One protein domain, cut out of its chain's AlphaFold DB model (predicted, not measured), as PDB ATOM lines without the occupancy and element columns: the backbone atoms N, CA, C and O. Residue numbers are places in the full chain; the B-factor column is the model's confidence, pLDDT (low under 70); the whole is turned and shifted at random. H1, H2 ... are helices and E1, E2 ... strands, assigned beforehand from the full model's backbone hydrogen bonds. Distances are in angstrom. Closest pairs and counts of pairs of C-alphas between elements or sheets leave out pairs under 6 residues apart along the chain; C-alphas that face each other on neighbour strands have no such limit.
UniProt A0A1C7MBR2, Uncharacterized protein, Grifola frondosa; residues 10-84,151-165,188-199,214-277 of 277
ATOM      1  N   VAL A  10     105.556 198.883 213.695       95.12
ATOM      2  CA  VAL A  10     104.850 199.914 212.928       95.12
ATOM      3  C   VAL A  10     103.915 199.232 211.937       95.12
ATOM      4  O   VAL A  10     104.285 198.243 211.303       95.12
ATOM      5  N   LYS A  11     102.693 199.753 211.816       95.00
ATOM      6  CA  LYS A  11     101.707 199.293 210.837       95.00
ATOM      7  C   LYS A  11     101.638 200.270 209.668       95.00
ATOM      8  O   LYS A  11     101.326 201.440 209.867       95.00
ATOM      9  N   GLU A  12     101.873 199.775 208.462       95.94
ATOM     10  CA  GLU A  12     101.798 200.537 207.213       95.94
ATOM     11  C   GLU A  12     100.661 199.995 206.343       95.94
ATOM     12  O   GLU A  12     100.465 198.784 206.282       95.94
ATOM     13  N   ARG A  13      99.903 200.868 205.668       95.19
ATOM     14  CA  ARG A  13      98.742 200.483 204.845       95.19
ATOM     15  C   ARG A  13      98.999 200.810 203.378       95.19
ATOM     16  O   ARG A  13      99.303 201.951 203.039       95.19
ATOM     17  N   PHE A  14      98.781 199.824 202.522       96.00
ATOM     18  CA  PHE A  14      98.904 199.898 201.073       96.00
ATOM     19  C   PHE A  14      97.578 199.506 200.420       96.00
ATOM     20  O   PHE A  14      96.847 198.642 200.909       96.00
ATOM     21  N   LEU A  15      97.264 200.149 199.301       94.38
ATOM     22  CA  LEU A  15      96.083 199.856 198.499       94.38
ATOM     23  C   LEU A  15      96.554 199.266 197.169       94.38
ATOM     24  O   LEU A  15      97.198 199.973 196.397       94.38
ATOM     25  N   SER A  16      96.264 197.988 196.918       92.12
ATOM     26  CA  SER A  16      96.444 197.381 195.591       92.12
ATOM     27  C   SER A  16      95.172 197.557 194.760       92.12
ATOM     28  O   SER A  16      94.277 198.293 195.175       92.12
ATOM     29  N   ASP A  17      95.067 196.929 193.589       90.75
ATOM     30  CA  ASP A  17      93.875 197.024 192.740       90.75
ATOM     31  C   ASP A  17      92.677 196.269 193.344       90.75
ATOM     32  O   ASP A  17      91.567 196.811 193.379       90.75
ATOM     33  N   GLU A  18      92.907 195.101 193.944       91.19
ATOM     34  CA  GLU A  18      91.867 194.221 194.494       91.19
ATOM     35  C   GLU A  18      91.828 194.182 196.031       91.19
ATOM     36  O   GLU A  18      90.779 193.903 196.623       91.19
ATOM     37  N   GLU A  19      92.949 194.473 196.691       94.25
ATOM     38  CA  GLU A  19      93.140 194.245 198.124       94.25
ATOM     39  C   GLU A  19      93.621 195.511 198.851       94.25
ATOM     40  O   GLU A  19      94.229 196.424 198.289       94.25
ATOM     41  N   ILE A  20      93.349 195.560 200.150       94.69
ATOM     42  CA  ILE A  20      94.054 196.430 201.085       94.69
ATOM     43  C   ILE A  20      95.066 195.541 201.799       94.69
ATOM     44  O   ILE A  20      94.697 194.520 202.385       94.69
ATOM     45  N   ILE A  21      96.332 195.938 201.746       96.81
ATOM     46  CA  ILE A  21      97.448 195.191 202.314       96.81
ATOM     47  C   ILE A  21      98.049 196.029 203.428       96.81
ATOM     48  O   ILE A  21      98.413 197.182 203.215       96.81
ATOM     49  N   GLU A  22      98.171 195.460 204.618       96.75
ATOM     50  CA  GLU A  22      98.862 196.114 205.722       96.75
ATOM     51  C   GLU A  22     100.130 195.364 206.083       96.75
ATOM     52  O   GLU A  22     100.116 194.140 206.195       96.75
ATOM     53  N   HIS A  23     101.225 196.088 206.269       97.62
ATOM     54  CA  HIS A  23     102.499 195.533 206.697       97.62
ATOM     55  C   HIS A  23     102.723 195.841 208.169       97.62
ATOM     56  O   HIS A  23     102.600 196.986 208.598       97.62
ATOM     57  N   LEU A  24     103.092 194.818 208.932       97.00
ATOM     58  CA  LEU A  24     103.607 194.961 210.284       97.00
ATOM     59  C   LEU A  24     105.121 194.853 210.228       97.00
ATOM     60  O   LEU A  24     105.671 193.774 209.992       97.00
ATOM     61  N   VAL A  25     105.774 195.992 210.414       96.94
ATOM     62  CA  VAL A  25     107.211 196.175 210.253       96.94
ATOM     63  C   VAL A  25     107.849 196.314 211.628       96.94
ATOM     64  O   VAL A  25     107.400 197.112 212.448       96.94
ATOM     65  N   ASP A  26     108.902 195.546 211.900       94.88
ATOM     66  CA  ASP A  26     109.753 195.811 213.057       94.88
ATOM     67  C   ASP A  26     110.502 197.127 212.833       94.88
ATOM     68  O   ASP A  26     111.323 197.239 211.923       94.88
ATOM     69  N   ASN A  27     110.234 198.126 213.670       93.50
ATOM     70  CA  ASN A  27     110.780 199.470 213.536       93.50
ATOM     71  C   ASN A  27     112.312 199.494 213.604       93.50
ATOM     72  O   ASN A  27     112.943 200.323 212.957       93.50
ATOM     73  N   ALA A  28     112.918 198.605 214.396       93.69
ATOM     74  CA  ALA A  28     114.366 198.605 214.588       93.69
ATOM     75  C   ALA A  28     115.113 198.033 213.377       93.69
ATOM     76  O   ALA A  28     116.215 198.478 213.063       93.69
ATOM     77  N   THR A  29     114.525 197.037 212.714       94.38
ATOM     78  CA  THR A  29     115.166 196.308 211.610       94.38
ATOM     79  C   THR A  29     114.589 196.653 210.239       94.38
ATOM     80  O   THR A  29     115.138 196.228 209.226       94.38
ATOM     81  N   SER A  30     113.481 197.396 210.199       95.00
ATOM     82  CA  SER A  30     112.685 197.668 208.996       95.00
ATOM     83  C   SER A  30     112.278 196.391 208.247       95.00
ATOM     84  O   SER A  30     112.076 196.405 207.033       95.00
ATOM     85  N   THR A  31     112.164 195.264 208.960       95.06
ATOM     86  CA  THR A  31     111.756 193.982 208.378       95.06
ATOM     87  C   THR A  31     110.250 193.790 208.489       95.06
ATOM     88  O   THR A  31     109.649 194.036 209.534       95.06
ATOM     89  N   VAL A  32     109.623 193.319 207.409       96.56
ATOM     90  CA  VAL A  32     108.210 192.924 207.432       96.56
ATOM     91  C   VAL A  32     108.085 191.612 208.202       96.56
ATOM     92  O   VAL A  32     108.615 190.584 207.783       96.56
ATOM     93  N   LEU A  33     107.365 191.633 209.321       96.69
ATOM     94  CA  LEU A  33     107.093 190.447 210.135       96.69
ATOM     95  C   LEU A  33     105.852 189.709 209.629       96.69
ATOM     96  O   LEU A  33     105.856 188.484 209.474       96.69
ATOM     97  N   TRP A  34     104.795 190.477 209.360       97.75
ATOM     98  CA  TRP A  34     103.484 189.983 208.952       97.75
ATOM     99  C   TRP A  34     102.850 190.924 207.936       97.75
ATOM    100  O   TRP A  34     103.057 192.136 207.992       97.75
ATOM    101  N   THR A  35     102.038 190.367 207.044       97.56
ATOM    102  CA  THR A  35     101.134 191.134 206.191       97.56
ATOM    103  C   THR A  35      99.692 190.702 206.424       97.56
ATOM    104  O   THR A  35      99.404 189.518 206.621       97.56
ATOM    105  N   ILE A  36      98.783 191.672 206.421       97.56
ATOM    106  CA  ILE A  36      97.345 191.480 206.598       97.56
ATOM    107  C   ILE A  36      96.686 191.824 205.268       97.56
ATOM    108  O   ILE A  36      96.852 192.929 204.759       97.56
ATOM    109  N   HIS A  37      95.957 190.870 204.704       96.88
ATOM    110  CA  HIS A  37      95.260 191.022 203.434       96.88
ATOM    111  C   HIS A  37      93.756 190.997 203.671       96.88
ATOM    112  O   HIS A  37      93.238 190.079 204.318       96.88
ATOM    113  N   ARG A  38      93.061 191.969 203.088       94.38
ATOM    114  CA  ARG A  38      91.598 192.034 203.033       94.38
ATOM    115  C   ARG A  38      91.158 192.541 201.659       94.38
ATOM    116  O   ARG A  38      91.889 193.323 201.047       94.38
ATOM    117  N   PRO A  39      89.976 192.154 201.171       93.50
ATOM    118  CA  PRO A  39      89.510 192.635 199.886       93.50
ATOM    119  C   PRO A  39      88.989 194.068 199.985       93.50
ATOM    120  O   PRO A  39      88.576 194.526 201.049       93.50
ATOM    121  N   LYS A  40      88.920 194.758 198.843       88.62
ATOM    122  CA  LYS A  40      88.120 195.989 198.723       88.62
ATOM    123  C   LYS A  40      86.609 195.727 198.707       88.62
ATOM    124  O   LYS A  40      85.842 196.634 199.016       88.62
ATOM    125  N   ARG A  41      86.188 194.529 198.279       84.25
ATOM    126  CA  ARG A  41      84.783 194.096 198.157       84.25
ATOM    127  C   ARG A  41      84.615 192.648 198.621       84.25
ATOM    128  O   ARG A  41      85.431 191.800 198.266       84.25
ATOM    129  N   GLY A  42      83.544 192.361 199.354       85.62
ATOM    130  CA  GLY A  42      83.302 191.047 199.953       85.62
ATOM    131  C   GLY A  42      84.087 190.824 201.248       85.62
ATOM    132  O   GLY A  42      84.486 191.774 201.922       85.62
ATOM    133  N   TRP A  43      84.303 189.556 201.610       89.06
ATOM    134  CA  TRP A  43      84.820 189.178 202.925       89.06
ATOM    135  C   TRP A  43      85.958 188.154 202.848       89.06
ATOM    136  O   TRP A  43      85.789 187.051 202.332       89.06
ATOM    137  N   TYR A  44      87.107 188.522 203.412       93.12
ATOM    138  CA  TYR A  44      88.089 187.616 204.007       93.12
ATOM    139  C   TYR A  44      89.099 188.443 204.810       93.12
ATOM    140  O   TYR A  44      89.300 189.633 204.548       93.12
ATOM    141  N   ILE A  45      89.793 187.794 205.740       96.06
ATOM    142  CA  ILE A  45      90.955 188.355 206.428       96.06
ATOM    143  C   ILE A  45      92.041 187.282 206.446       96.06
ATOM    144  O   ILE A  45      91.824 186.181 206.950       96.06
ATOM    145  N   ARG A  46      93.213 187.585 205.880       97.19
ATOM    146  CA  ARG A  46      94.327 186.632 205.776       97.19
ATOM    147  C   ARG A  46      95.610 187.222 206.336       97.19
ATOM    148  O   ARG A  46      96.046 188.281 205.892       97.19
ATOM    149  N   LEU A  47      96.253 186.495 207.245       97.88
ATOM    150  CA  LEU A  47      97.596 186.806 207.722       97.88
ATOM    151  C   LEU A  47      98.625 185.991 206.941       97.88
ATOM    152  O   LEU A  47      98.489 184.773 206.783       97.88
ATOM    153  N   ARG A  48      99.683 186.660 206.495       96.94
ATOM    154  CA  ARG A  48     100.857 186.051 205.868       96.94
ATOM    155  C   ARG A  48     102.119 186.529 206.562       96.94
ATOM    156  O   ARG A  48     102.135 187.557 207.227       96.94
ATOM    157  N   THR A  49     103.190 185.775 206.387       95.12
ATOM    158  CA  THR A  49     104.530 186.161 206.825       95.12
ATOM    159  C   THR A  49     105.524 185.777 205.729       95.12
ATOM    160  O   THR A  49     105.285 184.777 205.044       95.12
ATOM    161  N   PRO A  50     106.638 186.510 205.546       94.25
ATOM    162  CA  PRO A  50     107.668 186.148 204.566       94.25
ATOM    163  C   PRO A  50     108.266 184.748 204.774       94.25
ATOM    164  O   PRO A  50     108.879 184.195 203.867       94.25
ATOM    165  N   PHE A  51     108.082 184.163 205.962       91.81
ATOM    166  CA  PHE A  51     108.546 182.816 206.297       91.81
ATOM    167  C   PHE A  51     107.586 181.698 205.867       91.81
ATOM    168  O   PHE A  51     107.922 180.518 205.992       91.81
ATOM    169  N   PHE A  52     106.384 182.031 205.394       91.88
ATOM    170  CA  PHE A  52     105.458 181.041 204.858       91.88
ATOM    171  C   PHE A  52     105.812 180.688 203.412       91.88
ATOM    172  O   PHE A  52     106.221 181.561 202.645       91.88
ATOM    173  N   PRO A  53     105.620 179.420 203.000       93.94
ATOM    174  CA  PRO A  53     105.662 179.076 201.588       93.94
ATOM    175  C   PRO A  53     104.657 179.919 200.783       93.94
ATOM    176  O   PRO A  53     103.614 180.312 201.322       93.94
ATOM    177  N   PRO A  54     104.913 180.158 199.485       91.44
ATOM    178  CA  PRO A  54     103.978 180.875 198.628       91.44
ATOM    179  C   PRO A  54     102.566 180.276 198.684       91.44
ATOM    180  O   PRO A  54     102.388 179.061 198.625       91.44
ATOM    181  N   GLY A  55     101.558 181.141 198.809       92.06
ATOM    182  CA  GLY A  55     100.147 180.742 198.867       92.06
ATOM    183  C   GLY A  55      99.658 180.250 200.233       92.06
ATOM    184  O   GLY A  55      98.457 180.043 200.388       92.06
ATOM    185  N   VAL A  56     100.531 180.111 201.234       95.75
ATOM    186  CA  VAL A  56     100.132 179.733 202.598       95.75
ATOM    187  C   VAL A  56      99.762 180.979 203.404       95.75
ATOM    188  O   VAL A  56     100.459 181.991 203.377       95.75
ATOM    189  N   PHE A  57      98.649 180.907 204.132       96.94
ATOM    190  CA  PHE A  57      98.145 181.982 204.985       96.94
ATOM    191  C   PHE A  57      97.327 181.417 206.150       96.94
ATOM    192  O   PHE A  57      96.917 180.256 206.131       96.94
ATOM    193  N   ILE A  58      97.075 182.253 207.154       97.69
ATOM    194  CA  ILE A  58      96.129 181.979 208.240       97.69
ATOM    195  C   ILE A  58      94.868 182.797 207.964       97.69
ATOM    196  O   ILE A  58      94.957 184.017 207.835       97.69
ATOM    197  N   SER A  59      93.721 182.129 207.844       97.75
ATOM    198  CA  SER A  59      92.424 182.789 207.646       97.75
ATOM    199  C   SER A  59      91.767 183.080 208.992       97.75
ATOM    200  O   SER A  59      91.776 182.212 209.869       97.75
ATOM    201  N   LEU A  60      91.210 184.279 209.144       97.62
ATOM    202  CA  LEU A  60      90.328 184.632 210.255       97.62
ATOM    203  C   LEU A  60      88.896 184.619 209.733       97.62
ATOM    204  O   LEU A  60      88.547 185.397 208.846       97.62
ATOM    205  N   GLU A  61      88.081 183.738 210.300       95.69
ATOM    206  CA  GLU A  61      86.716 183.482 209.847       95.69
ATOM    207  C   GLU A  61      85.697 183.869 210.923       95.69
ATOM    208  O   GLU A  61      85.966 183.660 212.109       95.69
ATOM    209  N   PRO A  62      84.514 184.391 210.555       94.88
ATOM    210  CA  PRO A  62      83.419 184.600 211.490       94.88
ATOM    211  C   PRO A  62      83.050 183.300 212.195       94.88
ATOM    212  O   PRO A  62      82.899 182.253 211.561       94.88
ATOM    213  N   LEU A  63      82.887 183.360 213.516       94.12
ATOM    214  CA  LEU A  63      82.461 182.190 214.266       94.12
ATOM    215  C   LEU A  63      80.979 181.882 213.955       94.12
ATOM    216  O   LEU A  63      80.137 182.772 214.099       94.12
ATOM    217  N   PRO A  64      80.621 180.639 213.574       92.25
ATOM    218  CA  PRO A  64      79.232 180.275 213.308       92.25
ATOM    219  C   PRO A  64      78.336 180.426 214.543       92.25
ATOM    220  O   PRO A  64      78.753 180.097 215.655       92.25
ATOM    221  N   SER A  65      77.074 180.810 214.336       91.19
ATOM    222  CA  SER A  65      76.057 180.912 215.399       91.19
ATOM    223  C   SER A  65      75.702 179.580 216.064       91.19
ATOM    224  O   SER A  65      75.141 179.568 217.154       91.19
ATOM    225  N   SER A  66      76.055 178.456 215.437       89.94
ATOM    226  CA  SER A  66      75.930 177.112 216.005       89.94
ATOM    227  C   SER A  66      77.059 176.743 216.975       89.94
ATOM    228  O   SER A  66      76.983 175.702 217.628       89.94
ATOM    229  N   SER A  67      78.120 177.551 217.060       90.81
ATOM    230  CA  SER A  67      79.239 177.291 217.963       90.81
ATOM    231  C   SER A  67      78.823 177.498 219.425       90.81
ATOM    232  O   SER A  67      78.205 178.517 219.738       90.81
ATOM    233  N   PRO A  68      79.240 176.621 220.358       89.88
ATOM    234  CA  PRO A  68      79.001 176.821 221.791       89.88
ATOM    235  C   PRO A  68      79.700 178.069 222.352       89.88
ATOM    236  O   PRO A  68      79.334 178.553 223.417       89.88
ATOM    237  N   TYR A  69      80.700 178.590 221.635       90.31
ATOM    238  CA  TYR A  69      81.438 179.803 221.985       90.31
ATOM    239  C   TYR A  69      80.993 181.024 221.175       90.31
ATOM    240  O   TYR A  69      81.750 181.988 221.052       90.31
ATOM    241  N   TYR A  70      79.816 180.965 220.543       91.69
ATOM    242  CA  TYR A  70      79.348 182.053 219.699       91.69
ATOM    243  C   TYR A  70      79.225 183.355 220.489       91.69
ATOM    244  O   TYR A  70      78.560 183.433 221.520       91.69
ATOM    245  N   ALA A  71      79.843 184.391 219.942       91.12
ATOM    246  CA  ALA A  71      79.642 185.766 220.333       91.12
ATOM    247  C   ALA A  71      79.585 186.608 219.063       91.12
ATOM    248  O   ALA A  71      80.243 186.316 218.059       91.12
ATOM    249  N   GLU A  72      78.785 187.663 219.108       90.56
ATOM    250  CA  GLU A  72      78.685 188.600 218.003       90.56
ATOM    251  C   GLU A  72      80.068 189.208 217.708       90.56
ATOM    252  O   GLU A  72      80.784 189.596 218.628       90.56
ATOM    253  N   ALA A  73      80.457 189.267 216.431       92.12
ATOM    254  CA  ALA A  73      81.791 189.692 215.992       92.12
ATOM    255  C   ALA A  73      82.957 188.805 216.476       92.12
ATOM    256  O   ALA A  73      84.111 189.229 216.401       92.12
ATOM    257  N   ALA A  74      82.709 187.583 216.950       95.19
ATOM    258  CA  ALA A  74      83.793 186.649 217.225       95.19
ATOM    259  C   ALA A  74      84.421 186.134 215.922       95.19
ATOM    260  O   ALA A  74      83.709 185.756 214.988       95.19
ATOM    261  N   LEU A  75      85.755 186.089 215.878       96.81
ATOM    262  CA  LEU A  75      86.507 185.471 214.783       96.81
ATOM    263  C   LEU A  75      87.265 184.247 215.295       96.81
ATOM    264  O   LEU A  75      87.783 184.247 216.409       96.81
ATOM    265  N   ALA A  76      87.375 183.220 214.464       97.50
ATOM    266  CA  ALA A  76      88.162 182.030 214.731       97.50
ATOM    267  C   ALA A  76      89.275 181.869 213.695       97.50
ATOM    268  O   ALA A  76      89.127 182.223 212.527       97.50
ATOM    269  N   PHE A  77      90.390 181.290 214.122       97.81
ATOM    270  CA  PHE A  77      91.450 180.846 213.223       97.81
ATOM    271  C   PHE A  77      92.110 179.587 213.776       97.81
ATOM    272  O   PHE A  77      91.901 179.202 214.927       97.81
ATOM    273  N   ALA A  78      92.928 178.938 212.957       96.69
ATOM    274  CA  ALA A  78      93.725 177.799 213.382       96.69
ATOM    275  C   ALA A  78      95.164 177.952 212.901       96.69
ATOM    276  O   ALA A  78      95.417 178.416 211.789       96.69
ATOM    277  N   CYS A  79      96.117 177.545 213.731       95.19
ATOM    278  CA  CYS A  79      97.513 177.472 213.328       95.19
ATOM    279  C   CYS A  79      98.226 176.305 214.011       95.19
ATOM    280  O   CYS A  79      97.721 175.690 214.954       95.19
ATOM    281  N   ARG A  80      99.400 175.954 213.482       93.62
ATOM    282  CA  ARG A  80     100.227 174.889 214.040       93.62
ATOM    283  C   ARG A  80     100.991 175.418 215.250       93.62
ATOM    284  O   ARG A  80     101.730 176.389 215.132       93.62
ATOM    285  N   THR A  81     100.847 174.739 216.374       94.38
ATOM    286  CA  THR A  81     101.489 175.044 217.655       94.38
ATOM    287  C   THR A  81     102.229 173.810 218.164       94.38
ATOM    288  O   THR A  81     102.091 172.702 217.628       94.38
ATOM    289  N   ASN A  82     103.026 173.976 219.211       93.81
ATOM    290  CA  ASN A  82     103.545 172.852 219.974       93.81
ATOM    291  C   ASN A  82     102.399 172.136 220.702       93.81
ATOM    292  O   ASN A  82     101.527 172.764 221.301       93.81
ATOM    293  N   ALA A  83     102.427 170.807 220.694       85.62
ATOM    294  CA  ALA A  83     101.544 170.000 221.515       85.62
ATOM    295  C   ALA A  83     101.876 170.269 222.984       85.62
ATOM    296  O   ALA A  83     102.976 169.952 223.452       85.62
ATOM    297  N   LEU A  84     100.921 170.859 223.703       72.94
ATOM    298  CA  LEU A  84     101.044 171.062 225.135       72.94
ATOM    299  C   LEU A  84     101.124 169.676 225.779       72.94
ATOM    300  O   LEU A  84     100.182 168.885 225.699       72.94
ATOM    301  N   THR A 151     104.025 168.717 217.114       93.19
ATOM    302  CA  THR A 151     103.186 169.859 216.728       93.19
ATOM    303  C   THR A 151     101.742 169.419 216.529       93.19
ATOM    304  O   THR A 151     101.516 168.348 215.971       93.19
ATOM    305  N   THR A 152     100.783 170.255 216.913       94.12
ATOM    306  CA  THR A 152      99.345 170.044 216.687       94.12
ATOM    307  C   THR A 152      98.725 171.273 216.026       94.12
ATOM    308  O   THR A 152      99.342 172.336 215.992       94.12
ATOM    309  N   ILE A 153      97.523 171.139 215.470       94.31
ATOM    310  CA  ILE A 153      96.711 172.297 215.083       94.31
ATOM    311  C   ILE A 153      95.954 172.755 216.330       94.31
ATOM    312  O   ILE A 153      95.270 171.956 216.966       94.31
ATOM    313  N   THR A 154      96.093 174.029 216.684       95.25
ATOM    314  CA  THR A 154      95.304 174.671 217.739       95.25
ATOM    315  C   THR A 154      94.346 175.659 217.101       95.25
ATOM    316  O   THR A 154      94.744 176.464 216.258       95.25
ATOM    317  N   HIS A 155      93.087 175.588 217.518       96.00
ATOM    318  CA  HIS A 155      92.071 176.568 217.173       96.00
ATOM    319  C   HIS A 155      92.089 177.693 218.200       96.00
ATOM    320  O   HIS A 155      92.285 177.455 219.390       96.00
ATOM    321  N   PHE A 156      91.883 178.911 217.733       97.31
ATOM    322  CA  PHE A 156      91.860 180.109 218.550       97.31
ATOM    323  C   PHE A 156      90.583 180.886 218.285       97.31
ATOM    324  O   PHE A 156      90.053 180.864 217.173       97.31
ATOM    325  N   LEU A 157      90.131 181.588 219.315       97.44
ATOM    326  CA  LEU A 157      88.943 182.416 219.290       97.44
ATOM    327  C   LEU A 157      89.279 183.836 219.733       97.44
ATOM    328  O   LEU A 157      89.884 184.026 220.785       97.44
ATOM    329  N   LEU A 158      88.859 184.808 218.932       97.62
ATOM    330  CA  LEU A 158      88.809 186.223 219.264       97.62
ATOM    331  C   LEU A 158      87.380 186.576 219.665       97.62
ATOM    332  O   LEU A 158      86.453 186.326 218.895       97.62
ATOM    333  N   THR A 159      87.200 187.152 220.850       95.69
ATOM    334  CA  THR A 159      85.873 187.463 221.395       95.69
ATOM    335  C   THR A 159      85.848 188.872 221.984       95.69
ATOM    336  O   THR A 159      86.710 189.176 222.819       95.69
ATOM    337  N   PRO A 160      84.868 189.725 221.623       94.31
ATOM    338  CA  PRO A 160      84.717 191.032 222.254       94.31
ATOM    339  C   PRO A 160      84.378 190.870 223.735       94.31
ATOM    340  O   PRO A 160      83.530 190.057 224.101       94.31
ATOM    341  N   LEU A 161      84.978 191.691 224.597       88.56
ATOM    342  CA  LEU A 161      84.689 191.648 226.034       88.56
ATOM    343  C   LEU A 161      83.256 192.097 226.360       88.56
ATOM    344  O   LEU A 161      82.672 191.613 227.323       88.56
ATOM    345  N   SER A 162      82.641 192.927 225.513       72.00
ATOM    346  CA  SER A 162      81.231 193.330 225.642       72.00
ATOM    347  C   SER A 162      80.236 192.163 225.534       72.00
ATOM    348  O   SER A 162      79.096 192.305 225.968       72.00
ATOM    349  N   ALA A 163      80.645 191.021 224.965       56.00
ATOM    350  CA  ALA A 163      79.803 189.832 224.824       56.00
ATOM    351  C   ALA A 163      79.828 188.918 226.064       56.00
ATOM    352  O   ALA A 163      78.972 188.046 226.202       56.00
ATOM    353  N   VAL A 164      80.781 189.115 226.982       50.16
ATOM    354  CA  VAL A 164      80.874 188.352 228.230       50.16
ATOM    355  C   VAL A 164      80.077 189.097 229.299       50.16
ATOM    356  O   VAL A 164      80.626 189.864 230.082       50.16
ATOM    357  N   GLN A 165      78.759 188.902 229.329       39.38
ATOM    358  CA  GLN A 165      77.988 189.190 230.538       39.38
ATOM    359  C   GLN A 165      78.109 187.980 231.472       39.38
ATOM    360  O   GLN A 165      77.476 186.957 231.203       39.38
ATOM    361  N   SER A 188      83.551 200.203 223.379       83.31
ATOM    362  CA  SER A 188      84.826 199.649 223.828       83.31
ATOM    363  C   SER A 188      85.228 198.540 222.872       83.31
ATOM    364  O   SER A 188      84.480 197.580 222.677       83.31
ATOM    365  N   TYR A 189      86.419 198.661 222.305       90.44
ATOM    366  CA  TYR A 189      87.027 197.653 221.449       90.44
ATOM    367  C   TYR A 189      87.882 196.667 222.249       90.44
ATOM    368  O   TYR A 189      88.851 196.137 221.723       90.44
ATOM    369  N   SER A 190      87.566 196.432 223.525       93.69
ATOM    370  CA  SER A 190      88.304 195.469 224.349       93.69
ATOM    371  C   SER A 190      87.944 194.034 223.948       93.69
ATOM    372  O   SER A 190      86.777 193.732 223.679       93.69
ATOM    373  N   PHE A 191      88.921 193.127 223.916       96.00
ATOM    374  CA  PHE A 191      88.706 191.744 223.476       96.00
ATOM    375  C   PHE A 191      89.695 190.756 224.082       96.00
ATOM    376  O   PHE A 191      90.728 191.135 224.632       96.00
ATOM    377  N   THR A 192      89.385 189.471 223.931       97.31
ATOM    378  CA  THR A 192      90.266 188.364 224.313       97.31
ATOM    379  C   THR A 192      90.586 187.481 223.119       97.31
ATOM    380  O   THR A 192      89.781 187.342 222.201       97.31
ATOM    381  N   LEU A 193      91.766 186.873 223.153       97.75
ATOM    382  CA  LEU A 193      92.205 185.794 222.284       97.75
ATOM    383  C   LEU A 193      92.440 184.559 223.151       97.75
ATOM    384  O   LEU A 193      93.306 184.577 224.027       97.75
ATOM    385  N   SER A 194      91.717 183.475 222.887       96.75
ATOM    386  CA  SER A 194      91.794 182.247 223.680       96.75
ATOM    387  C   SER A 194      91.990 181.010 222.802       96.75
ATOM    388  O   SER A 194      91.310 180.882 221.784       96.75
ATOM    389  N   PRO A 195      92.877 180.066 223.165       95.38
ATOM    390  CA  PRO A 195      92.915 178.759 222.520       95.38
ATOM    391  C   PRO A 195      91.664 177.955 222.894       95.38
ATOM    392  O   PRO A 195      91.268 177.913 224.059       95.38
ATOM    393  N   VAL A 196      91.063 177.296 221.907       92.88
ATOM    394  CA  VAL A 196      89.905 176.418 222.091       92.88
ATOM    395  C   VAL A 196      90.411 175.016 222.451       92.88
ATOM    396  O   VAL A 196      91.260 174.478 221.727       92.88
ATOM    397  N   PRO A 197      89.942 174.414 223.560       86.00
ATOM    398  CA  PRO A 197      90.320 173.053 223.910       86.00
ATOM    399  C   PRO A 197      89.834 172.071 222.832       86.00
ATOM    400  O   PRO A 197      88.771 172.282 222.240       86.00
ATOM    401  N   PRO A 198      90.587 170.992 222.552       80.00
ATOM    402  CA  PRO A 198      90.105 169.951 221.655       80.00
ATOM    403  C   PRO A 198      88.809 169.348 222.221       80.00
ATOM    404  O   PRO A 198      88.682 169.232 223.443       80.00
ATOM    405  N   PRO A 199      87.849 168.952 221.366       72.06
ATOM    406  CA  PRO A 199      86.616 168.333 221.829       72.06
ATOM    407  C   PRO A 199      86.952 167.050 222.595       72.06
ATOM    408  O   PRO A 199      87.555 166.125 222.045       72.06
ATOM    409  N   PRO A 214      84.733 177.390 230.310       85.25
ATOM    410  CA  PRO A 214      85.203 178.744 230.049       85.25
ATOM    411  C   PRO A 214      86.593 178.717 229.406       85.25
ATOM    412  O   PRO A 214      87.457 177.916 229.772       85.25
ATOM    413  N   LEU A 215      86.813 179.609 228.441       89.25
ATOM    414  CA  LEU A 215      88.103 179.737 227.775       89.25
ATOM    415  C   LEU A 215      89.047 180.607 228.608       89.25
ATOM    416  O   LEU A 215      88.691 181.708 229.021       89.25
ATOM    417  N   ALA A 216      90.270 180.123 228.825       91.19
ATOM    418  CA  ALA A 216      91.310 180.893 229.495       91.19
ATOM    419  C   ALA A 216      92.031 181.804 228.479       91.19
ATOM    420  O   ALA A 216      92.706 181.266 227.586       91.19
ATOM    421  N   PRO A 217      91.968 183.143 228.618       94.62
ATOM    422  CA  PRO A 217      92.554 184.075 227.657       94.62
ATOM    423  C   PRO A 217      94.073 183.934 227.606       94.62
ATOM    424  O   PRO A 217      94.735 183.839 228.634       94.62
ATOM    425  N   LEU A 218      94.616 183.853 226.395       95.88
ATOM    426  CA  LEU A 218      96.054 183.900 226.127       95.88
ATOM    427  C   LEU A 218      96.530 185.344 225.959       95.88
ATOM    428  O   LEU A 218      97.639 185.681 226.366       95.88
ATOM    429  N   LEU A 219      95.697 186.171 225.332       97.00
ATOM    430  CA  LEU A 219      95.934 187.592 225.138       97.00
ATOM    431  C   LEU A 219      94.642 188.355 225.418       97.00
ATOM    432  O   LEU A 219      93.564 187.918 225.010       97.00
ATOM    433  N   THR A 220      94.766 189.507 226.067       96.69
ATOM    434  CA  THR A 220      93.668 190.446 226.296       96.69
ATOM    435  C   THR A 220      94.085 191.826 225.816       96.69
ATOM    436  O   THR A 220      95.184 192.287 226.114       96.69
ATOM    437  N   PHE A 221      93.214 192.493 225.067       95.81
ATOM    438  CA  PHE A 221      93.372 193.900 224.734       95.81
ATOM    439  C   PHE A 221      92.392 194.730 225.557       95.81
ATOM    440  O   PHE A 221      91.180 194.500 225.511       95.81
ATOM    441  N   TYR A 222      92.935 195.709 226.271       93.31
ATOM    442  CA  TYR A 222      92.188 196.699 227.028       93.31
ATOM    443  C   TYR A 222      92.167 198.005 226.254       93.31
ATOM    444  O   TYR A 222      93.201 198.652 226.080       93.31
ATOM    445  N   ASP A 223      90.981 198.387 225.799       91.44
ATOM    446  CA  ASP A 223      90.776 199.649 225.110       91.44
ATOM    447  C   ASP A 223      90.854 200.818 226.104       91.44
ATOM    448  O   ASP A 223      90.138 200.860 227.106       91.44
ATOM    449  N   SER A 224      91.724 201.780 225.810       89.00
ATOM    450  CA  SER A 224      91.882 203.033 226.552       89.00
ATOM    451  C   SER A 224      91.639 204.257 225.665       89.00
ATOM    452  O   SER A 224      92.113 205.351 225.975       89.00
ATOM    453  N   THR A 225      90.948 204.079 224.538       85.06
ATOM    454  CA  THR A 225      90.676 205.133 223.559       85.06
ATOM    455  C   THR A 225      89.846 206.260 224.189       85.06
ATOM    456  O   THR A 225      88.733 206.016 224.666       85.06
ATOM    457  N   PRO A 226      90.346 207.511 224.214       80.25
ATOM    458  CA  PRO A 226      89.572 208.643 224.710       80.25
ATOM    459  C   PRO A 226      88.311 208.899 223.870       80.25
ATOM    460  O   PRO A 226      88.311 208.748 222.653       80.25
ATOM    461  N   VAL A 227      87.246 209.399 224.504       69.25
ATOM    462  CA  VAL A 227      85.927 209.642 223.870       69.25
ATOM    463  C   VAL A 227      85.987 210.607 222.665       69.25
ATOM    464  O   VAL A 227      85.089 210.610 221.828       69.25
ATOM    465  N   TRP A 228      87.058 211.396 222.536       65.81
ATOM    466  CA  TRP A 228      87.202 212.450 221.523       65.81
ATOM    467  C   TRP A 228      88.255 212.168 220.447       65.81
ATOM    468  O   TRP A 228      88.527 213.032 219.614       65.81
ATOM    469  N   THR A 229      88.869 210.985 220.436       66.06
ATOM    470  CA  THR A 229      89.846 210.641 219.399       66.06
ATOM    471  C   THR A 229      89.153 210.015 218.197       66.06
ATOM    472  O   THR A 229      88.739 208.858 218.220       66.06
ATOM    473  N   PHE A 230      89.041 210.778 217.111       64.44
ATOM    474  CA  PHE A 230      88.546 210.254 215.843       64.44
ATOM    475  C   PHE A 230      89.591 209.308 215.227       64.44
ATOM    476  O   PHE A 230      90.714 209.723 214.946       64.44
ATOM    477  N   ARG A 231      89.220 208.037 215.018       66.75
ATOM    478  CA  ARG A 231      90.023 206.999 214.328       66.75
ATOM    479  C   ARG A 231      91.395 206.669 214.933       66.75
ATOM    480  O   ARG A 231      92.221 206.064 214.257       66.75
ATOM    481  N   CYS A 232      91.643 207.027 216.188       76.06
ATOM    482  CA  CYS A 232      92.855 206.608 216.886       76.06
ATOM    483  C   CYS A 232      92.458 205.618 217.974       76.06
ATOM    484  O   CYS A 232      91.932 206.040 218.999       76.06
ATOM    485  N   ASN A 233      92.706 204.328 217.751       85.12
ATOM    486  CA  ASN A 233      92.510 203.317 218.783       85.12
ATOM    487  C   ASN A 233      93.786 203.235 219.625       85.12
ATOM    488  O   ASN A 233      94.883 203.121 219.077       85.12
ATOM    489  N   SER A 234      93.645 203.297 220.944       88.94
ATOM    490  CA  SER A 234      94.758 203.175 221.886       88.94
ATOM    491  C   SER A 234      94.390 202.203 222.991       88.94
ATOM    492  O   SER A 234      93.252 202.187 223.452       88.94
ATOM    493  N   GLY A 235      95.347 201.401 223.437       91.75
ATOM    494  CA  GLY A 235      95.101 200.406 224.465       91.75
ATOM    495  C   GLY A 235      96.347 199.638 224.858       91.75
ATOM    496  O   GLY A 235      97.448 199.898 224.367       91.75
ATOM    497  N   VAL A 236      96.146 198.676 225.748       93.69
ATOM    498  CA  VAL A 236      97.198 197.807 226.278       93.69
ATOM    499  C   VAL A 236      96.899 196.372 225.873       93.69
ATOM    500  O   VAL A 236      95.782 195.893 226.055       93.69
ATOM    501  N   ILE A 237      97.902 195.690 225.317       94.19
ATOM    502  CA  ILE A 237      97.855 194.251 225.057       94.19
ATOM    503  C   ILE A 237      98.581 193.549 226.202       94.19
ATOM    504  O   ILE A 237      99.780 193.748 226.390       94.19
ATOM    505  N   GLU A 238      97.865 192.701 226.929       95.44
ATOM    506  CA  GLU A 238      98.431 191.773 227.902       95.44
ATOM    507  C   GLU A 238      98.505 190.378 227.281       95.44
ATOM    508  O   GLU A 238      97.540 189.912 226.677       95.44
ATOM    509  N   ILE A 239      99.654 189.712 227.405       94.31
ATOM    510  CA  ILE A 239      99.888 188.365 226.867       94.31
ATOM    511  C   ILE A 239     100.442 187.491 227.985       94.31
ATOM    512  O   ILE A 239     101.415 187.864 228.638       94.31
ATOM    513  N   ASP A 240      99.865 186.305 228.166       94.31
ATOM    514  CA  ASP A 240     100.465 185.262 228.997       94.31
ATOM    515  C   ASP A 240     101.687 184.683 228.265       94.31
ATOM    516  O   ASP A 240     101.574 183.835 227.371       94.31
ATOM    517  N   GLU A 241     102.868 185.200 228.611       91.38
ATOM    518  CA  GLU A 241     104.128 184.837 227.963       91.38
ATOM    519  C   GLU A 241     104.471 183.355 228.113       91.38
ATOM    520  O   GLU A 241     105.037 182.764 227.190       91.38
ATOM    521  N   ASP A 242     104.139 182.741 229.247       91.75
ATOM    522  CA  ASP A 242     104.476 181.345 229.501       91.75
ATOM    523  C   ASP A 242     103.605 180.421 228.649       91.75
ATOM    524  O   ASP A 242     104.125 179.494 228.016       91.75
ATOM    525  N   ARG A 243     102.307 180.722 228.521       92.00
ATOM    526  CA  ARG A 243     101.416 180.000 227.598       92.00
ATOM    527  C   ARG A 243     101.785 180.249 226.139       92.00
ATOM    528  O   ARG A 243     101.821 179.295 225.361       92.00
ATOM    529  N   ALA A 244     102.109 181.485 225.759       92.69
ATOM    530  CA  ALA A 244     102.553 181.813 224.403       92.69
ATOM    531  C   ALA A 244     103.845 181.056 224.038       92.69
ATOM    532  O   ALA A 244     103.935 180.429 222.978       92.69
ATOM    533  N   ARG A 245     104.819 181.030 224.957       91.81
ATOM    534  CA  ARG A 245     106.074 180.280 224.808       91.81
ATOM    535  C   ARG A 245     105.818 178.780 224.713       91.81
ATOM    536  O   ARG A 245     106.422 178.118 223.869       91.81
ATOM    537  N   ALA A 246     104.907 178.246 225.526       92.44
ATOM    538  CA  ALA A 246     104.542 176.834 225.487       92.44
ATOM    539  C   ALA A 246     103.919 176.432 224.139       92.44
ATOM    540  O   ALA A 246     104.233 175.357 223.627       92.44
ATOM    541  N   LEU A 247     103.117 177.310 223.525       93.81
ATOM    542  CA  LEU A 247     102.546 177.109 222.187       93.81
ATOM    543  C   LEU A 247     103.588 177.211 221.062       93.81
ATOM    544  O   LEU A 247     103.342 176.712 219.964       93.81
ATOM    545  N   GLY A 248     104.756 177.803 221.324       92.88
ATOM    546  CA  GLY A 248     105.857 177.894 220.361       92.88
ATOM    547  C   GLY A 248     105.614 178.876 219.220       92.88
ATOM    548  O   GLY A 248     106.244 178.750 218.170       92.88
ATOM    549  N   VAL A 249     104.701 179.828 219.403       91.75
ATOM    550  CA  VAL A 249     104.386 180.851 218.405       91.75
ATOM    551  C   VAL A 249     105.022 182.177 218.822       91.75
ATOM    552  O   VAL A 249     105.078 182.509 220.005       91.75
ATOM    553  N   GLN A 250     105.546 182.927 217.853       90.81
ATOM    554  CA  GLN A 250     106.245 184.183 218.132       90.81
ATOM    555  C   GLN A 250     105.287 185.270 218.654       90.81
ATOM    556  O   GLN A 250     104.177 185.381 218.138       90.81
ATOM    557  N   PRO A 251     105.714 186.145 219.585       92.06
ATOM    558  CA  PRO A 251     104.894 187.260 220.070       92.06
ATOM    559  C   PRO A 251     104.339 188.170 218.964       92.06
ATOM    560  O   PRO A 251     103.185 188.588 219.029       92.06
ATOM    561  N   SER A 252     105.126 188.421 217.910       93.69
ATOM    562  CA  SER A 252     104.719 189.244 216.760       93.69
ATOM    563  C   SER A 252     103.464 188.717 216.059       93.69
ATOM    564  O   SER A 252     102.671 189.510 215.563       93.69
ATOM    565  N   PHE A 253     103.249 187.397 216.062       95.50
ATOM    566  CA  PHE A 253     102.030 186.786 215.536       95.50
ATOM    567  C   PHE A 253     100.801 187.205 216.341       95.50
ATOM    568  O   PHE A 253      99.798 187.616 215.767       95.50
ATOM    569  N   TYR A 254     100.876 187.123 217.670       95.94
ATOM    570  CA  TYR A 254      99.758 187.487 218.536       95.94
ATOM    571  C   TYR A 254      99.429 188.977 218.427       95.94
ATOM    572  O   TYR A 254      98.256 189.338 218.372       95.94
ATOM    573  N   VAL A 255     100.452 189.829 218.293       95.06
ATOM    574  CA  VAL A 255     100.269 191.257 217.990       95.06
ATOM    575  C   VAL A 255      99.596 191.444 216.629       95.06
ATOM    576  O   VAL A 255      98.654 192.226 216.526       95.06
ATOM    577  N   ALA A 256     100.011 190.701 215.599       96.88
ATOM    578  CA  ALA A 256      99.394 190.778 214.276       96.88
ATOM    579  C   ALA A 256      97.909 190.407 214.302       96.88
ATOM    580  O   ALA A 256      97.077 191.134 213.761       96.88
ATOM    581  N   VAL A 257      97.567 189.315 214.986       97.81
ATOM    582  CA  VAL A 257      96.182 188.874 215.187       97.81
ATOM    583  C   VAL A 257      95.378 189.933 215.948       97.81
ATOM    584  O   VAL A 257      94.272 190.273 215.533       97.81
ATOM    585  N   ALA A 258      95.939 190.491 217.023       96.62
ATOM    586  CA  ALA A 258      95.280 191.506 217.836       96.62
ATOM    587  C   ALA A 258      94.990 192.792 217.044       96.62
ATOM    588  O   ALA A 258      93.860 193.278 217.053       96.62
ATOM    589  N   LEU A 259      95.977 193.316 216.312       95.25
ATOM    590  CA  LEU A 259      95.810 194.512 215.479       95.25
ATOM    591  C   LEU A 259      94.809 194.286 214.341       95.25
ATOM    592  O   LEU A 259      94.000 195.167 214.056       95.25
ATOM    593  N   THR A 260      94.834 193.095 213.736       96.44
ATOM    594  CA  THR A 260      93.861 192.695 212.711       96.44
ATOM    595  C   THR A 260      92.438 192.723 213.267       96.44
ATOM    596  O   THR A 260      91.529 193.278 212.653       96.44
ATOM    597  N   TYR A 261      92.239 192.143 214.451       96.31
ATOM    598  CA  TYR A 261      90.921 192.066 215.066       96.31
ATOM    599  C   TYR A 261      90.404 193.428 215.538       96.31
ATOM    600  O   TYR A 261      89.233 193.746 215.342       96.31
ATOM    601  N   LEU A 262      91.282 194.253 216.109       93.88
ATOM    602  CA  LEU A 262      90.958 195.620 216.508       93.88
ATOM    603  C   LEU A 262      90.440 196.441 215.321       93.88
ATOM    604  O   LEU A 262      89.447 197.159 215.440       93.88
ATOM    605  N   GLU A 263      91.088 196.313 214.165       91.62
ATOM    606  CA  GLU A 263      90.637 196.979 212.952       91.62
ATOM    607  C   GLU A 263      89.310 196.424 212.442       91.62
ATOM    608  O   GLU A 263      88.405 197.208 212.152       91.62
ATOM    609  N   PHE A 264      89.162 195.097 212.410       92.62
ATOM    610  CA  PHE A 264      87.895 194.457 212.068       92.62
ATOM    611  C   PHE A 264      86.740 195.002 212.914       92.62
ATOM    612  O   PHE A 264      85.695 195.348 212.370       92.62
ATOM    613  N   MET A 265      86.925 195.142 214.228       90.56
ATOM    614  CA  MET A 265      85.885 195.700 215.091       90.56
ATOM    615  C   MET A 265      85.598 197.176 214.793       90.56
ATOM    616  O   MET A 265      84.441 197.592 214.859       90.56
ATOM    617  N   SER A 266      86.619 197.960 214.437       86.94
ATOM    618  CA  SER A 266      86.456 199.381 214.093       86.94
ATOM    619  C   SER A 266      85.751 199.610 212.750       86.94
ATOM    620  O   SER A 266      85.015 200.583 212.597       86.94
ATOM    621  N   GLU A 267      85.932 198.698 211.793       86.12
ATOM    622  CA  GLU A 267      85.344 198.752 210.449       86.12
ATOM    623  C   GLU A 267      84.159 197.783 210.294       86.12
ATOM    624  O   GLU A 267      83.674 197.549 209.189       86.12
ATOM    625  N   ARG A 268      83.668 197.205 211.397       82.88
ATOM    626  CA  ARG A 268      82.684 196.117 211.380       82.88
ATOM    627  C   ARG A 268      81.445 196.433 210.545       82.88
ATOM    628  O   ARG A 268      80.989 195.582 209.787       82.88
ATOM    629  N   GLU A 269      80.917 197.648 210.662       74.12
ATOM    630  CA  GLU A 269      79.741 198.080 209.894       74.12
ATOM    631  C   GLU A 269      80.015 198.075 208.381       74.12
ATOM    632  O   GLU A 269      79.147 197.711 207.594       74.12
ATOM    633  N   SER A 270      81.239 198.419 207.962       74.56
ATOM    634  CA  SER A 270      81.661 198.365 206.557       74.56
ATOM    635  C   SER A 270      81.757 196.928 206.052       74.56
ATOM    636  O   SER A 270      81.358 196.652 204.924       74.56
ATOM    637  N   TYR A 271      82.232 196.006 206.891       71.50
ATOM    638  CA  TYR A 271      82.267 194.583 206.560       71.50
ATOM    639  C   TYR A 271      80.874 193.969 206.444       71.50
ATOM    640  O   TYR A 271      80.631 193.185 205.530       71.50
ATOM    641  N   LEU A 272      79.957 194.331 207.346       74.94
ATOM    642  CA  LEU A 272      78.568 193.888 207.264       74.94
ATOM    643  C   LEU A 272      77.905 194.431 205.999       74.94
ATOM    644  O   LEU A 272      77.309 193.653 205.268       74.94
ATOM    645  N   ALA A 273      78.070 195.721 205.694       72.12
ATOM    646  CA  ALA A 273      77.546 196.309 204.463       72.12
ATOM    647  C   ALA A 273      78.077 195.591 203.208       72.12
ATOM    648  O   ALA A 273      77.292 195.197 202.353       72.12
ATOM    649  N   ALA A 274      79.386 195.329 203.141       69.81
ATOM    650  CA  ALA A 274      80.011 194.647 202.008       69.81
ATOM    651  C   ALA A 274      79.628 193.162 201.867       69.81
ATOM    652  O   ALA A 274      79.868 192.580 200.814       69.81
ATOM    653  N   ALA A 275      79.091 192.527 202.914       67.81
ATOM    654  CA  ALA A 275      78.615 191.146 202.852       67.81
ATOM    655  C   ALA A 275      77.207 191.021 202.239       67.81
ATOM    656  O   ALA A 275      76.804 189.912 201.889       67.81
ATOM    657  N   TYR A 276      76.464 192.130 202.137       67.94
ATOM    658  CA  TYR A 276      75.109 192.175 201.579       67.94
ATOM    659  C   TYR A 276      75.033 192.791 200.167       67.94
ATOM    660  O   TYR A 276      73.942 192.797 199.594       67.94
ATOM    661  N   ASP A 277      76.157 193.273 199.623       54.69
ATOM    662  CA  ASP A 277      76.321 193.744 198.232       54.69
ATOM    663  C   ASP A 277      76.736 192.602 197.285       54.69
ATOM    664  O   ASP A 277      76.208 192.554 196.147       54.69
TER     665      ASP A 277
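This is residues 10 to 84, 151 to 165, 188 to 199 and 214 to 277 of the 277 residues of an uncharacterized protein of Grifola frondosa (UniProt A0A1C7MBR2). One sheet of ten strands curls like part of a barrel round a single long helix, H2, which lies near the middle of the domain; the barrel stays open between E1 and E10. H1 sits beside the strands at the last residue of E6, and the short H3 follows H2 at a corner, off the sheet. The 166 printed residues include ten named strands followed by three named helices; the sheet's order is E1 to E10, as along the chain, antiparallel throughout, and the class is mixed. The whole is compact, with a radius of gyration of the C-alphas of 15.8 A, and rounded, spanning 41 by 40 by 32 A.

The sheet runs, strand beside strand, through E1, residues 10 to 15, E2, 19 to 26, E3, 31 to 39, E4, 45 to 48, E5, 58 to 62, E6, 75 to 82, E7, 151 to 160, E8, 191 to 196, E9, 219 to 223, and E10, 235 to 239. It is strongly twisted, and its edge strands E1 and E10 are apart. E1 to E6 form a meander, each strand the antiparallel neighbour of the one before and in a hairpin with it. Within hydrogen-bond range are N 12 and O 23 of E1 and E2, 2.9 A, and N 61 and O 76 of E5 and E6, 2.9 A. E6 and E7 have N 156 and O 77 at 2.8 A. In the hairpin of E9 and E10, N 238 and O 220 are 2.8 A apart. The sheet curls round H2, residues 251 to 266, which is on one face of it in two layers, a helix over a sheet. The closest C-alphas of E3 and H2 are those of Trp 34 and Ala 256, 6.8 A; those of E9 and H2 are Phe 221 and Ala 258, 7.5 A. H1, residues 241 to 247, is on the sheet but only just at the sheet's level, with a height of 3.6 A; its closest C-alphas to E6 are those of Leu 247 and Asn 82, 4.9 A. H3, residues 268 to 275, is not on the sheet; it is close to H2 but not clearly touching, about perpendicular at 77 degrees, with the C-alphas of Phe 264 and Tyr 271 closest at 7.9 A. In H1, H2 and H3 every O i to N i+4 pair is within hydrogen-bond range.

E1 begins at C-alpha 10 (104.850, 199.914, 212.928). E7 is the longest strand, 28.6 A; E3 measures 23.8 A and bends by 52 degrees at residue 34, and E6 measures 21.8 A and bends by 52 degrees at residue 79. H2 runs 22.9 A from C-alpha 251 (104.894, 187.260, 220.070), and H3 ends at C-alpha 275 (78.615, 191.146, 202.852).

The C-alphas farthest apart, those of Thr 151 and Trp 228, are 45.7 A apart. Residues 85 to 150, 166 to 187 and 200 to 213 are not printed; the C-alpha gaps are 8.8, 14.2 and 13.3 A. The links E5 to E6 and E9 to E10 are long. The mean pLDDT of the printed part is 90.0, and residues 163 to 165, 227 to 231 and 274 to 277 are under 70.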